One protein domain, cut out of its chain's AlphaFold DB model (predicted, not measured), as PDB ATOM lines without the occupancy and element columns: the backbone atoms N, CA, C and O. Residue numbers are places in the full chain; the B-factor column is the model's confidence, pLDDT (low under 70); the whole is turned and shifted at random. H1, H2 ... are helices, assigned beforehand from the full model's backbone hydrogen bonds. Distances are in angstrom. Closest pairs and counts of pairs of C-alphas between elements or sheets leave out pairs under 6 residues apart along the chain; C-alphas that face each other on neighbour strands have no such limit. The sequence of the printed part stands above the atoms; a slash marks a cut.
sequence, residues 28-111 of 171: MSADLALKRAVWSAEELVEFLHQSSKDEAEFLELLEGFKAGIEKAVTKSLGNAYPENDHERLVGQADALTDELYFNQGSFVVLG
ATOM      1  N   MET A  28     282.402 205.869 130.625       97.31
ATOM      2  CA  MET A  28     282.885 204.493 130.598       97.31
ATOM      3  C   MET A  28     282.630 203.866 129.226       97.31
ATOM      4  O   MET A  28     281.608 204.136 128.586       97.31
ATOM      5  N   SER A  29     283.531 202.972 128.806       97.19
ATOM      6  CA  SER A  29     283.275 202.083 127.672       97.19
ATOM      7  C   SER A  29     282.115 201.133 127.979       97.19
ATOM      8  O   SER A  29     281.847 200.827 129.144       97.19
ATOM      9  N   ALA A  30     281.452 200.626 126.936       97.50
ATOM     10  CA  ALA A  30     280.346 199.679 127.086       97.50
ATOM     11  C   ALA A  30     280.756 198.420 127.874       97.50
ATOM     12  O   ALA A  30     280.039 198.009 128.781       97.50
ATOM     13  N   ASP A  31     281.942 197.865 127.603       97.56
ATOM     14  CA  ASP A  31     282.450 196.679 128.306       97.56
ATOM     15  C   ASP A  31     282.686 196.932 129.799       97.56
ATOM     16  O   ASP A  31     282.407 196.070 130.635       97.56
ATOM     17  N   LEU A  32     283.216 198.109 130.156       96.50
ATOM     18  CA  LEU A  32     283.435 198.461 131.557       96.50
ATOM     19  C   LEU A  32     282.103 198.723 132.266       96.50
ATOM     20  O   LEU A  32     281.919 198.252 133.387       96.50
ATOM     21  N   ALA A  33     281.174 199.420 131.608       97.69
ATOM     22  CA  ALA A  33     279.831 199.644 132.131       97.69
ATOM     23  C   ALA A  33     279.103 198.314 132.390       97.69
ATOM     24  O   ALA A  33     278.554 198.130 133.472       97.69
ATOM     25  N   LEU A  34     279.182 197.354 131.458       98.00
ATOM     26  CA  LEU A  34     278.604 196.018 131.621       98.00
ATOM     27  C   LEU A  34     279.198 195.280 132.824       98.00
ATOM     28  O   LEU A  34     278.451 194.775 133.655       98.00
ATOM     29  N   LYS A  35     280.531 195.240 132.954       96.56
ATOM     30  CA  LYS A  35     281.188 194.577 134.096       96.56
ATOM     31  C   LYS A  35     280.729 195.160 135.431       96.56
ATOM     32  O   LYS A  35     280.399 194.409 136.340       96.56
ATOM     33  N   ARG A  36     280.667 196.491 135.533       97.00
ATOM     34  CA  ARG A  36     280.212 197.171 136.754       97.00
ATOM     35  C   ARG A  36     278.736 196.917 137.051       97.00
ATOM     36  O   ARG A  36     278.396 196.711 138.212       97.00
ATOM     37  N   ALA A  37     277.886 196.892 136.025       97.94
ATOM     38  CA  ALA A  37     276.472 196.566 136.177       97.94
ATOM     39  C   ALA A  37     276.268 195.122 136.664       97.94
ATOM     40  O   ALA A  37     275.451 194.897 137.548       97.94
ATOM     41  N   VAL A  38     277.040 194.157 136.145       97.62
ATOM     42  CA  VAL A  38     276.983 192.755 136.594       97.62
ATOM     43  C   VAL A  38     277.388 192.628 138.060       97.62
ATOM     44  O   VAL A  38     276.627 192.053 138.825       97.62
ATOM     45  N   TRP A  39     278.515 193.216 138.476       95.31
ATOM     46  CA  TRP A  39     278.936 193.178 139.886       95.31
ATOM     47  C   TRP A  39     277.903 193.812 140.821       95.31
ATOM     48  O   TRP A  39     277.625 193.281 141.886       95.31
ATOM     49  N   SER A  40     277.292 194.924 140.410       96.31
ATOM     50  CA  SER A  40     276.253 195.576 141.221       96.31
ATOM     51  C   SER A  40     274.981 194.717 141.290       96.31
ATOM     52  O   SER A  40     274.347 194.626 142.336       96.31
ATOM     53  N   ALA A  41     274.630 194.021 140.202       97.56
ATOM     54  CA  ALA A  41     273.500 193.098 140.173       97.56
ATOM     55  C   ALA A  41     273.734 191.821 141.001       97.56
ATOM     56  O   ALA A  41     272.771 191.294 141.552       97.56
ATOM     57  N   GLU A  42     274.972 191.331 141.117       97.75
ATOM     58  CA  GLU A  42     275.320 190.211 142.007       97.75
ATOM     59  C   GLU A  42     274.959 190.544 143.464       97.75
ATOM     60  O   GLU A  42     274.263 189.762 144.110       97.75
ATOM     61  N   GLU A  43     275.296 191.748 143.937       97.94
ATOM     62  CA  GLU A  43     274.934 192.219 145.285       97.94
ATOM     63  C   GLU A  43     273.409 192.353 145.470       97.94
ATOM     64  O   GLU A  43     272.878 192.070 146.543       97.94
ATOM     65  N   LEU A  44     272.666 192.731 144.420       98.19
ATOM     66  CA  LEU A  44     271.197 192.736 144.462       98.19
ATOM     67  C   LEU A  44     270.623 191.317 144.574       98.19
ATOM     68  O   LEU A  44     269.641 191.108 145.286       98.19
ATOM     69  N   VAL A  45     271.230 190.333 143.905       98.38
ATOM     70  CA  VAL A  45     270.842 188.921 144.041       98.38
ATOM     71  C   VAL A  45     271.137 188.421 145.457       98.38
ATOM     72  O   VAL A  45     270.282 187.756 146.045       98.38
ATOM     73  N   GLU A  46     272.286 188.779 146.036       98.12
ATOM     74  CA  GLU A  46     272.594 188.470 147.437       98.12
ATOM     75  C   GLU A  46     271.597 189.130 148.395       98.12
ATOM     76  O   GLU A  46     271.074 188.460 149.284       98.12
ATOM     77  N   PHE A  47     271.254 190.402 148.185       98.44
ATOM     78  CA  PHE A  47     270.240 191.101 148.975       98.44
ATOM     79  C   PHE A  47     268.882 190.385 148.941       98.44
ATOM     80  O   PHE A  47     268.271 190.176 149.992       98.44
ATOM     81  N   LEU A  48     268.419 189.951 147.762       98.56
ATOM     82  CA  LEU A  48     267.176 189.184 147.631       98.56
ATOM     83  C   LEU A  48     267.264 187.829 148.338       98.56
ATOM     84  O   LEU A  48     266.322 187.437 149.029       98.56
ATOM     85  N   HIS A  49     268.397 187.137 148.227       98.62
ATOM     86  CA  HIS A  49     268.628 185.887 148.945       98.62
ATOM     87  C   HIS A  49     268.556 186.091 150.466       98.62
ATOM     88  O   HIS A  49     267.835 185.366 151.145       98.62
ATOM     89  N   GLN A  50     269.234 187.109 151.009       98.06
ATOM     90  CA  GLN A  50     269.180 187.436 152.444       98.06
ATOM     91  C   GLN A  50     267.808 187.967 152.899       98.06
ATOM     92  O   GLN A  50     267.521 187.979 154.094       98.06
ATOM     93  N   SER A  51     266.959 188.388 151.959       98.31
ATOM     94  CA  SER A  51     265.575 188.812 152.211       98.31
ATOM     95  C   SER A  51     264.563 187.659 152.152       98.31
ATOM     96  O   SER A  51     263.379 187.884 152.397       98.31
ATOM     97  N   SER A  52     265.007 186.443 151.822       98.44
ATOM     98  CA  SER A  52     264.149 185.269 151.630       98.44
ATOM     99  C   SER A  52     264.244 184.304 152.811       98.44
ATOM    100  O   SER A  52     265.319 184.101 153.375       98.44
ATOM    101  N   LYS A  53     263.133 183.654 153.173       97.88
ATOM    102  CA  LYS A  53     263.096 182.636 154.242       97.88
ATOM    103  C   LYS A  53     263.470 181.231 153.765       97.88
ATOM    104  O   LYS A  53     263.860 180.396 154.579       97.88
ATOM    105  N   ASP A  54     263.304 180.958 152.473       98.38
ATOM    106  CA  ASP A  54     263.548 179.666 151.836       98.38
ATOM    107  C   ASP A  54     263.819 179.819 150.325       98.38
ATOM    108  O   ASP A  54     263.741 180.912 149.762       98.38
ATOM    109  N   GLU A  55     264.168 178.707 149.669       98.56
ATOM    110  CA  GLU A  55     264.490 178.670 148.236       98.56
ATOM    111  C   GLU A  55     263.295 179.058 147.352       98.56
ATOM    112  O   GLU A  55     263.481 179.704 146.322       98.56
ATOM    113  N   ALA A  56     262.069 178.698 147.744       98.62
ATOM    114  CA  ALA A  56     260.886 178.987 146.940       98.62
ATOM    115  C   ALA A  56     260.600 180.492 146.900       98.62
ATOM    116  O   ALA A  56     260.373 181.042 145.822       98.62
ATOM    117  N   GLU A  57     260.673 181.165 148.051       98.69
ATOM    118  CA  GLU A  57     260.528 182.621 148.137       98.69
ATOM    119  C   GLU A  57     261.663 183.345 147.400       98.69
ATOM    120  O   GLU A  57     261.405 184.296 146.664       98.69
ATOM    121  N   PHE A  58     262.903 182.853 147.507       98.81
ATOM    122  CA  PHE A  58     264.030 183.420 146.763       98.81
ATOM    123  C   PHE A  58     263.821 183.348 145.247       98.81
ATOM    124  O   PHE A  58     264.024 184.341 144.546       98.81
ATOM    125  N   LEU A  59     263.386 182.196 144.730       98.69
ATOM    126  CA  LEU A  59     263.111 182.032 143.304       98.69
ATOM    127  C   LEU A  59     261.947 182.920 142.844       98.69
ATOM    128  O   LEU A  59     262.032 183.503 141.765       98.69
ATOM    129  N   GLU A  60     260.899 183.086 143.656       98.69
ATOM    130  CA  GLU A  60     259.790 184.001 143.354       98.69
ATOM    131  C   GLU A  60     260.263 185.462 143.263       98.69
ATOM    132  O   GLU A  60     259.969 186.152 142.280       98.69
ATOM    133  N   LEU A  61     261.054 185.927 144.236       98.69
ATOM    134  CA  LEU A  61     261.634 187.272 144.221       98.69
ATOM    135  C   LEU A  61     262.576 187.478 143.027       98.69
ATOM    136  O   LEU A  61     262.547 188.535 142.392       98.69
ATOM    137  N   LEU A  62     263.381 186.467 142.690       98.38
ATOM    138  CA  LEU A  62     264.303 186.517 141.559       98.38
ATOM    139  C   LEU A  62     263.565 186.600 140.214       98.38
ATOM    140  O   LEU A  62     263.982 187.356 139.336       98.38
ATOM    141  N   GLU A  63     262.461 185.872 140.039       98.56
ATOM    142  CA  GLU A  63     261.614 186.003 138.847       98.56
ATOM    143  C   GLU A  63     260.969 187.395 138.765       98.56
ATOM    144  O   GLU A  63     260.969 188.015 137.698       98.56
ATOM    145  N   GLY A  64     260.511 187.944 139.895       98.75
ATOM    146  CA  GLY A  64     260.035 189.328 139.967       98.75
ATOM    147  C   GLY A  64     261.103 190.346 139.552       98.75
ATOM    148  O   GLY A  64     260.824 191.268 138.779       98.75
ATOM    149  N   PHE A  65     262.344 190.155 140.005       98.44
ATOM    150  CA  PHE A  65     263.486 190.990 139.631       98.44
ATOM    151  C   PHE A  65     263.783 190.924 138.127       98.44
ATOM    152  O   PHE A  65     263.886 191.967 137.475       98.44
ATOM    153  N   LYS A  66     263.836 189.717 137.545       98.44
ATOM    154  CA  LYS A  66     264.031 189.519 136.097       98.44
ATOM    155  C   LYS A  66     262.935 190.200 135.278       98.44
ATOM    156  O   LYS A  66     263.248 190.950 134.356       98.44
ATOM    157  N   ALA A  67     261.667 190.021 135.651       98.56
ATOM    158  CA  ALA A  67     260.545 190.671 134.974       98.56
ATOM    159  C   ALA A  67     260.632 192.209 135.053       98.56
ATOM    160  O   ALA A  67     260.330 192.916 134.085       98.56
ATOM    161  N   GLY A  68     261.085 192.745 136.193       98.44
ATOM    162  CA  GLY A  68     261.374 194.168 136.361       98.44
ATOM    163  C   GLY A  68     262.460 194.670 135.404       98.44
ATOM    164  O   GLY A  68     262.264 195.692 134.740       98.44
ATOM    165  N   ILE A  69     263.564 193.924 135.278       98.12
ATOM    166  CA  ILE A  69     264.645 194.215 134.325       98.12
ATOM    167  C   ILE A  69     264.123 194.182 132.886       98.12
ATOM    168  O   ILE A  69     264.336 195.137 132.144       98.12
ATOM    169  N   GLU A  70     263.397 193.142 132.478       98.31
ATOM    170  CA  GLU A  70     262.856 193.015 131.114       98.31
ATOM    171  C   GLU A  70     261.915 194.172 130.746       98.31
ATOM    172  O   GLU A  70     261.960 194.719 129.636       98.31
ATOM    173  N   LYS A  71     261.091 194.606 131.705       98.38
ATOM    174  CA  LYS A  71     260.245 195.790 131.551       98.38
ATOM    175  C   LYS A  71     261.080 197.061 131.378       98.38
ATOM    176  O   LYS A  71     260.763 197.879 130.513       98.38
ATOM    177  N   ALA A  72     262.134 197.234 132.178       97.75
ATOM    178  CA  ALA A  72     263.045 198.370 132.058       97.75
ATOM    179  C   ALA A  72     263.776 198.368 130.706       97.75
ATOM    180  O   ALA A  72     263.841 199.409 130.056       97.75
ATOM    181  N   VAL A  73     264.229 197.204 130.227       97.94
ATOM    182  CA  VAL A  73     264.833 197.038 128.895       97.94
ATOM    183  C   VAL A  73     263.853 197.462 127.804       97.94
ATOM    184  O   VAL A  73     264.203 198.278 126.956       97.94
ATOM    185  N   THR A  74     262.607 196.983 127.856       98.06
ATOM    186  CA  THR A  74     261.573 197.336 126.868       98.06
ATOM    187  C   THR A  74     261.312 198.844 126.835       98.06
ATOM    188  O   THR A  74     261.204 199.427 125.757       98.06
ATOM    189  N   LYS A  75     261.253 199.500 128.002       97.31
ATOM    190  CA  LYS A  75     261.128 200.962 128.094       97.31
ATOM    191  C   LYS A  75     262.341 201.663 127.474       97.31
ATOM    192  O   LYS A  75     262.167 202.588 126.688       97.31
ATOM    193  N   SER A  76     263.551 201.217 127.805       96.94
ATOM    194  CA  SER A  76     264.796 201.822 127.326       96.94
ATOM    195  C   SER A  76     265.001 201.667 125.819       96.94
ATOM    196  O   SER A  76     265.525 202.584 125.197       96.94
ATOM    197  N   LEU A  77     264.528 200.574 125.210       97.25
ATOM    198  CA  LEU A  77     264.545 200.384 123.752       97.25
ATOM    199  C   LEU A  77     263.698 201.420 122.994       97.25
ATOM    200  O   LEU A  77     263.920 201.634 121.805       97.25
ATOM    201  N   GLY A  78     262.731 202.056 123.664       95.88
ATOM    202  CA  GLY A  78     261.942 203.153 123.105       95.88
ATOM    203  C   GLY A  78     262.624 204.524 123.180       95.88
ATOM    204  O   GLY A  78     262.112 205.477 122.595       95.88
ATOM    205  N   ASN A  79     263.750 204.643 123.888       95.19
ATOM    206  CA  ASN A  79     264.477 205.899 124.046       95.19
ATOM    207  C   ASN A  79     265.535 206.066 122.947       95.19
ATOM    208  O   ASN A  79     266.104 205.095 122.451       95.19
ATOM    209  N   ALA A  80     265.836 207.317 122.593       96.50
ATOM    210  CA  ALA A  80     266.981 207.613 121.741       96.50
ATOM    211  C   ALA A  80     268.298 207.272 122.461       96.50
ATOM    212  O   ALA A  80     268.424 207.451 123.674       96.50
ATOM    213  N   TYR A  81     269.284 206.800 121.699       97.38
ATOM    214  CA  TYR A  81     270.644 206.599 122.197       97.38
ATOM    215  C   TYR A  81     271.398 207.937 122.252       97.38
ATOM    216  O   TYR A  81     271.127 208.808 121.426       97.38
ATOM    217  N   PRO A  82     272.363 208.100 123.175       97.81
ATOM    218  CA  PRO A  82     273.176 209.311 123.253       97.81
ATOM    219  C   PRO A  82     274.027 209.497 121.989       97.81
ATOM    220  O   PRO A  82     274.722 208.572 121.553       97.81
ATOM    221  N   GLU A  83     274.023 210.706 121.430       97.50
ATOM    222  CA  GLU A  83     274.643 211.022 120.137       97.50
ATOM    223  C   GLU A  83     276.161 211.231 120.251       97.50
ATOM    224  O   GLU A  83     276.908 211.042 119.288       97.50
ATOM    225  N   ASN A  84     276.651 211.595 121.438       98.12
ATOM    226  CA  ASN A  84     278.053 211.942 121.682       98.12
ATOM    227  C   ASN A  84     278.539 211.514 123.084       98.12
ATOM    228  O   ASN A  84     277.773 211.017 123.911       98.12
ATOM    229  N   ASP A  85     279.842 211.674 123.350       98.06
ATOM    230  CA  ASP A  85     280.457 211.276 124.626       98.06
ATOM    231  C   ASP A  85     279.968 212.094 125.822       98.06
ATOM    232  O   ASP A  85     279.881 211.560 126.927       98.06
ATOM    233  N   HIS A  86     279.630 213.368 125.616       98.12
ATOM    234  CA  HIS A  86     279.112 214.212 126.686       98.12
ATOM    235  C   HIS A  86     277.733 213.717 127.142       98.12
ATOM    236  O   HIS A  86     277.512 213.530 128.334       98.12
ATOM    237  N   GLU A  87     276.831 213.415 126.208       98.44
ATOM    238  CA  GLU A  87     275.522 212.826 126.520       98.44
ATOM    239  C   GLU A  87     275.639 211.435 127.148       98.44
ATOM    240  O   GLU A  87     274.920 211.136 128.101       98.44
ATOM    241  N   ARG A  88     276.577 210.600 126.677       98.56
ATOM    242  CA  ARG A  88     276.878 209.311 127.323       98.56
ATOM    243  C   ARG A  88     277.312 209.497 128.770       98.56
ATOM    244  O   ARG A  88     276.825 208.784 129.641       98.56
ATOM    245  N   LEU A  89     278.220 210.437 129.024       98.50
ATOM    246  CA  LEU A  89     278.711 210.725 130.367       98.50
ATOM    247  C   LEU A  89     277.585 211.239 131.272       98.50
ATOM    248  O   LEU A  89     277.462 210.764 132.396       98.50
ATOM    249  N   VAL A  90     276.747 212.154 130.774       98.50
ATOM    250  CA  VAL A  90     275.574 212.654 131.507       98.50
ATOM    251  C   VAL A  90     274.627 211.506 131.857       98.50
ATOM    252  O   VAL A  90     274.288 211.351 133.025       98.50
ATOM    253  N   GLY A  91     274.262 210.658 130.892       98.50
ATOM    254  CA  GLY A  91     273.358 209.530 131.136       98.50
ATOM    255  C   GLY A  91     273.928 208.478 132.096       98.50
ATOM    256  O   GLY A  91     273.201 207.943 132.926       98.50
ATOM    257  N   GLN A  92     275.235 208.200 132.033       98.56
ATOM    258  CA  GLN A  92     275.896 207.306 132.992       98.56
ATOM    259  C   GLN A  92     275.933 207.905 134.404       98.56
ATOM    260  O   GLN A  92     275.716 207.185 135.374       98.56
ATOM    261  N   ALA A  93     276.211 209.206 134.527       98.44
ATOM    262  CA  ALA A  93     276.233 209.892 135.815       98.44
ATOM    263  C   ALA A  93     274.836 209.960 136.454       98.44
ATOM    264  O   ALA A  93     274.718 209.736 137.656       98.44
ATOM    265  N   ASP A  94     273.801 210.221 135.655       98.62
ATOM    266  CA  ASP A  94     272.395 210.220 136.074       98.62
ATOM    267  C   ASP A  94     271.989 208.847 136.634       98.62
ATOM    268  O   ASP A  94     271.644 208.733 137.809       98.62
ATOM    269  N   ALA A  95     272.196 207.778 135.857       98.44
ATOM    270  CA  ALA A  95     271.854 206.417 136.272       98.44
ATOM    271  C   ALA A  95     272.593 205.956 137.544       98.44
ATOM    272  O   ALA A  95     271.979 205.368 138.431       98.44
ATOM    273  N   LEU A  96     273.899 206.239 137.663       98.31
ATOM    274  CA  LEU A  96     274.678 205.898 138.864       98.31
ATOM    275  C   LEU A  96     274.258 206.727 140.090       98.31
ATOM    276  O   LEU A  96     274.392 206.268 141.224       98.31
ATOM    277  N   THR A  97     273.765 207.950 139.880       98.38
ATOM    278  CA  THR A  97     273.246 208.794 140.963       98.38
ATOM    279  C   THR A  97     271.901 208.273 141.457       98.38
ATOM    280  O   THR A  97     271.699 208.189 142.669       98.38
ATOM    281  N   ASP A  98     271.015 207.862 140.550       98.44
ATOM    282  CA  ASP A  98     269.742 207.228 140.900       98.44
ATOM    283  C   ASP A  98     269.958 205.897 141.632       98.44
ATOM    284  O   ASP A  98     269.325 205.643 142.659       98.44
ATOM    285  N   GLU A  99     270.899 205.069 141.166       97.94
ATOM    286  CA  GLU A  99     271.299 203.837 141.855       97.94
ATOM    287  C   GLU A  99     271.805 204.131 143.275       97.94
ATOM    288  O   GLU A  99     271.344 203.514 144.239       97.94
ATOM    289  N   LEU A 100     272.700 205.116 143.429       97.00
ATOM    290  CA  LEU A 100     273.168 205.563 144.741       97.00
ATOM    291  C   LEU A 100     271.994 206.001 145.626       97.00
ATOM    292  O   LEU A 100     271.950 205.635 146.800       97.00
ATOM    293  N   TYR A 101     271.046 206.762 145.081       98.06
ATOM    294  CA  TYR A 101     269.890 207.260 145.820       98.06
ATOM    295  C   TYR A 101     269.002 206.120 146.328       98.06
ATOM    296  O   TYR A 101     268.654 206.093 147.510       98.06
ATOM    297  N   PHE A 102     268.678 205.146 145.472       98.12
ATOM    298  CA  PHE A 102     267.901 203.974 145.880       98.12
ATOM    299  C   PHE A 102     268.647 203.115 146.898       98.12
ATOM    300  O   PHE A 102     268.035 202.679 147.870       98.12
ATOM    301  N   ASN A 103     269.960 202.934 146.741       97.25
ATOM    302  CA  ASN A 103     270.757 202.182 147.705       97.25
ATOM    303  C   ASN A 103     270.766 202.854 149.091       97.25
ATOM    304  O   ASN A 103     270.554 202.195 150.106       97.25
ATOM    305  N   GLN A 104     270.929 204.182 149.150       97.69
ATOM    306  CA  GLN A 104     270.785 204.934 150.405       97.69
ATOM    307  C   GLN A 104     269.363 204.810 150.973       97.69
ATOM    308  O   GLN A 104     269.195 204.622 152.175       97.69
ATOM    309  N   GLY A 105     268.340 204.846 150.116       98.44
ATOM    310  CA  GLY A 105     266.950 204.593 150.501       98.44
ATOM    311  C   GLY A 105     266.747 203.221 151.152       98.44
ATOM    312  O   GLY A 105     266.041 203.127 152.153       98.44
ATOM    313  N   SER A 106     267.413 202.174 150.657       98.50
ATOM    314  CA  SER A 106     267.388 200.842 151.274       98.50
ATOM    315  C   SER A 106     267.963 200.857 152.692       98.50
ATOM    316  O   SER A 106     267.343 200.310 153.600       98.50
ATOM    317  N   PHE A 107     269.085 201.544 152.925       98.38
ATOM    318  CA  PHE A 107     269.633 201.727 154.278       98.38
ATOM    319  C   PHE A 107     268.687 202.508 155.198       98.38
ATOM    320  O   PHE A 107     268.519 202.136 156.358       98.38
ATOM    321  N   VAL A 108     268.004 203.531 154.672       98.38
ATOM    322  CA  VAL A 108     266.958 204.261 155.410       98.38
ATOM    323  C   VAL A 108     265.814 203.327 155.813       98.38
ATOM    324  O   VAL A 108     265.368 203.378 156.955       98.38
ATOM    325  N   VAL A 109     265.358 202.449 154.914       98.38
ATOM    326  CA  VAL A 109     264.308 201.455 155.211       98.38
ATOM    327  C   VAL A 109     264.778 200.427 156.243       98.38
ATOM    328  O   VAL A 109     263.997 200.042 157.110       98.38
ATOM    329  N   LEU A 110     266.046 200.013 156.186       97.81
ATOM    330  CA  LEU A 110     266.655 199.130 157.186       97.81
ATOM    331  C   LEU A 110     266.857 199.816 158.547       97.81
ATOM    332  O   LEU A 110     267.080 199.122 159.536       97.81
ATOM    333  N   GLY A 111     266.805 201.150 158.605       97.75
ATOM    334  CA  GLY A 111     267.156 201.913 159.802       97.75
ATOM    335  C   GLY A 111     268.635 201.778 160.177       97.75
ATOM    336  O   GLY A 111     268.969 201.860 161.353       97.75
TER     337      GLY A 111
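Overview. This is residues 28 to 111 of the 171 residues of an uncharacterized protein of Jeotgalibacillus malaysiensis (UniProt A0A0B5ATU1). Three long helices run back and forth along the longest axis in a loose, open array: H1 and H2 form a hairpin that touches near its link and splays from there, and H3 is set off from both. The printed part has 84 residues, with H1, H2 and H3 in chain order and no named strand: all helix. It is loose, with a radius of gyration of the C-alphas of 15.2 A, and elongated, spanning 46 by 28 by 20 A.

Arrangement. H1, residues 30 to 50, touches H2, residues 55 to 77, with residues 45 to 49 alone, meeting residues 58 to 62. Their closest C-alphas, of His 49 and Phe 58, are 5.7 A apart. This helical hairpin has a shallow tilt of 31 degrees, opposite ways. H3, residues 85 to 110, is apart from H1 and H2. In H1, H2 and H3 every O i to N i+4 pair is within hydrogen-bond range.

Along the chain. H1 begins at C-alpha 30 (280.346, 199.679, 127.086) and is 30.3 A long. H2 is 32.7 A. H3 is 37.4 A, ending at C-alpha 110 (266.655, 199.130, 157.186).

Size, cuts and confidence. The farthest C-alphas, of Asp 54 and Asn 84, are 46.5 A apart. The printed part has no cut, no long link and no residue under pLDDT 70. Residues 66 to 80 and 104 to 111 stand free.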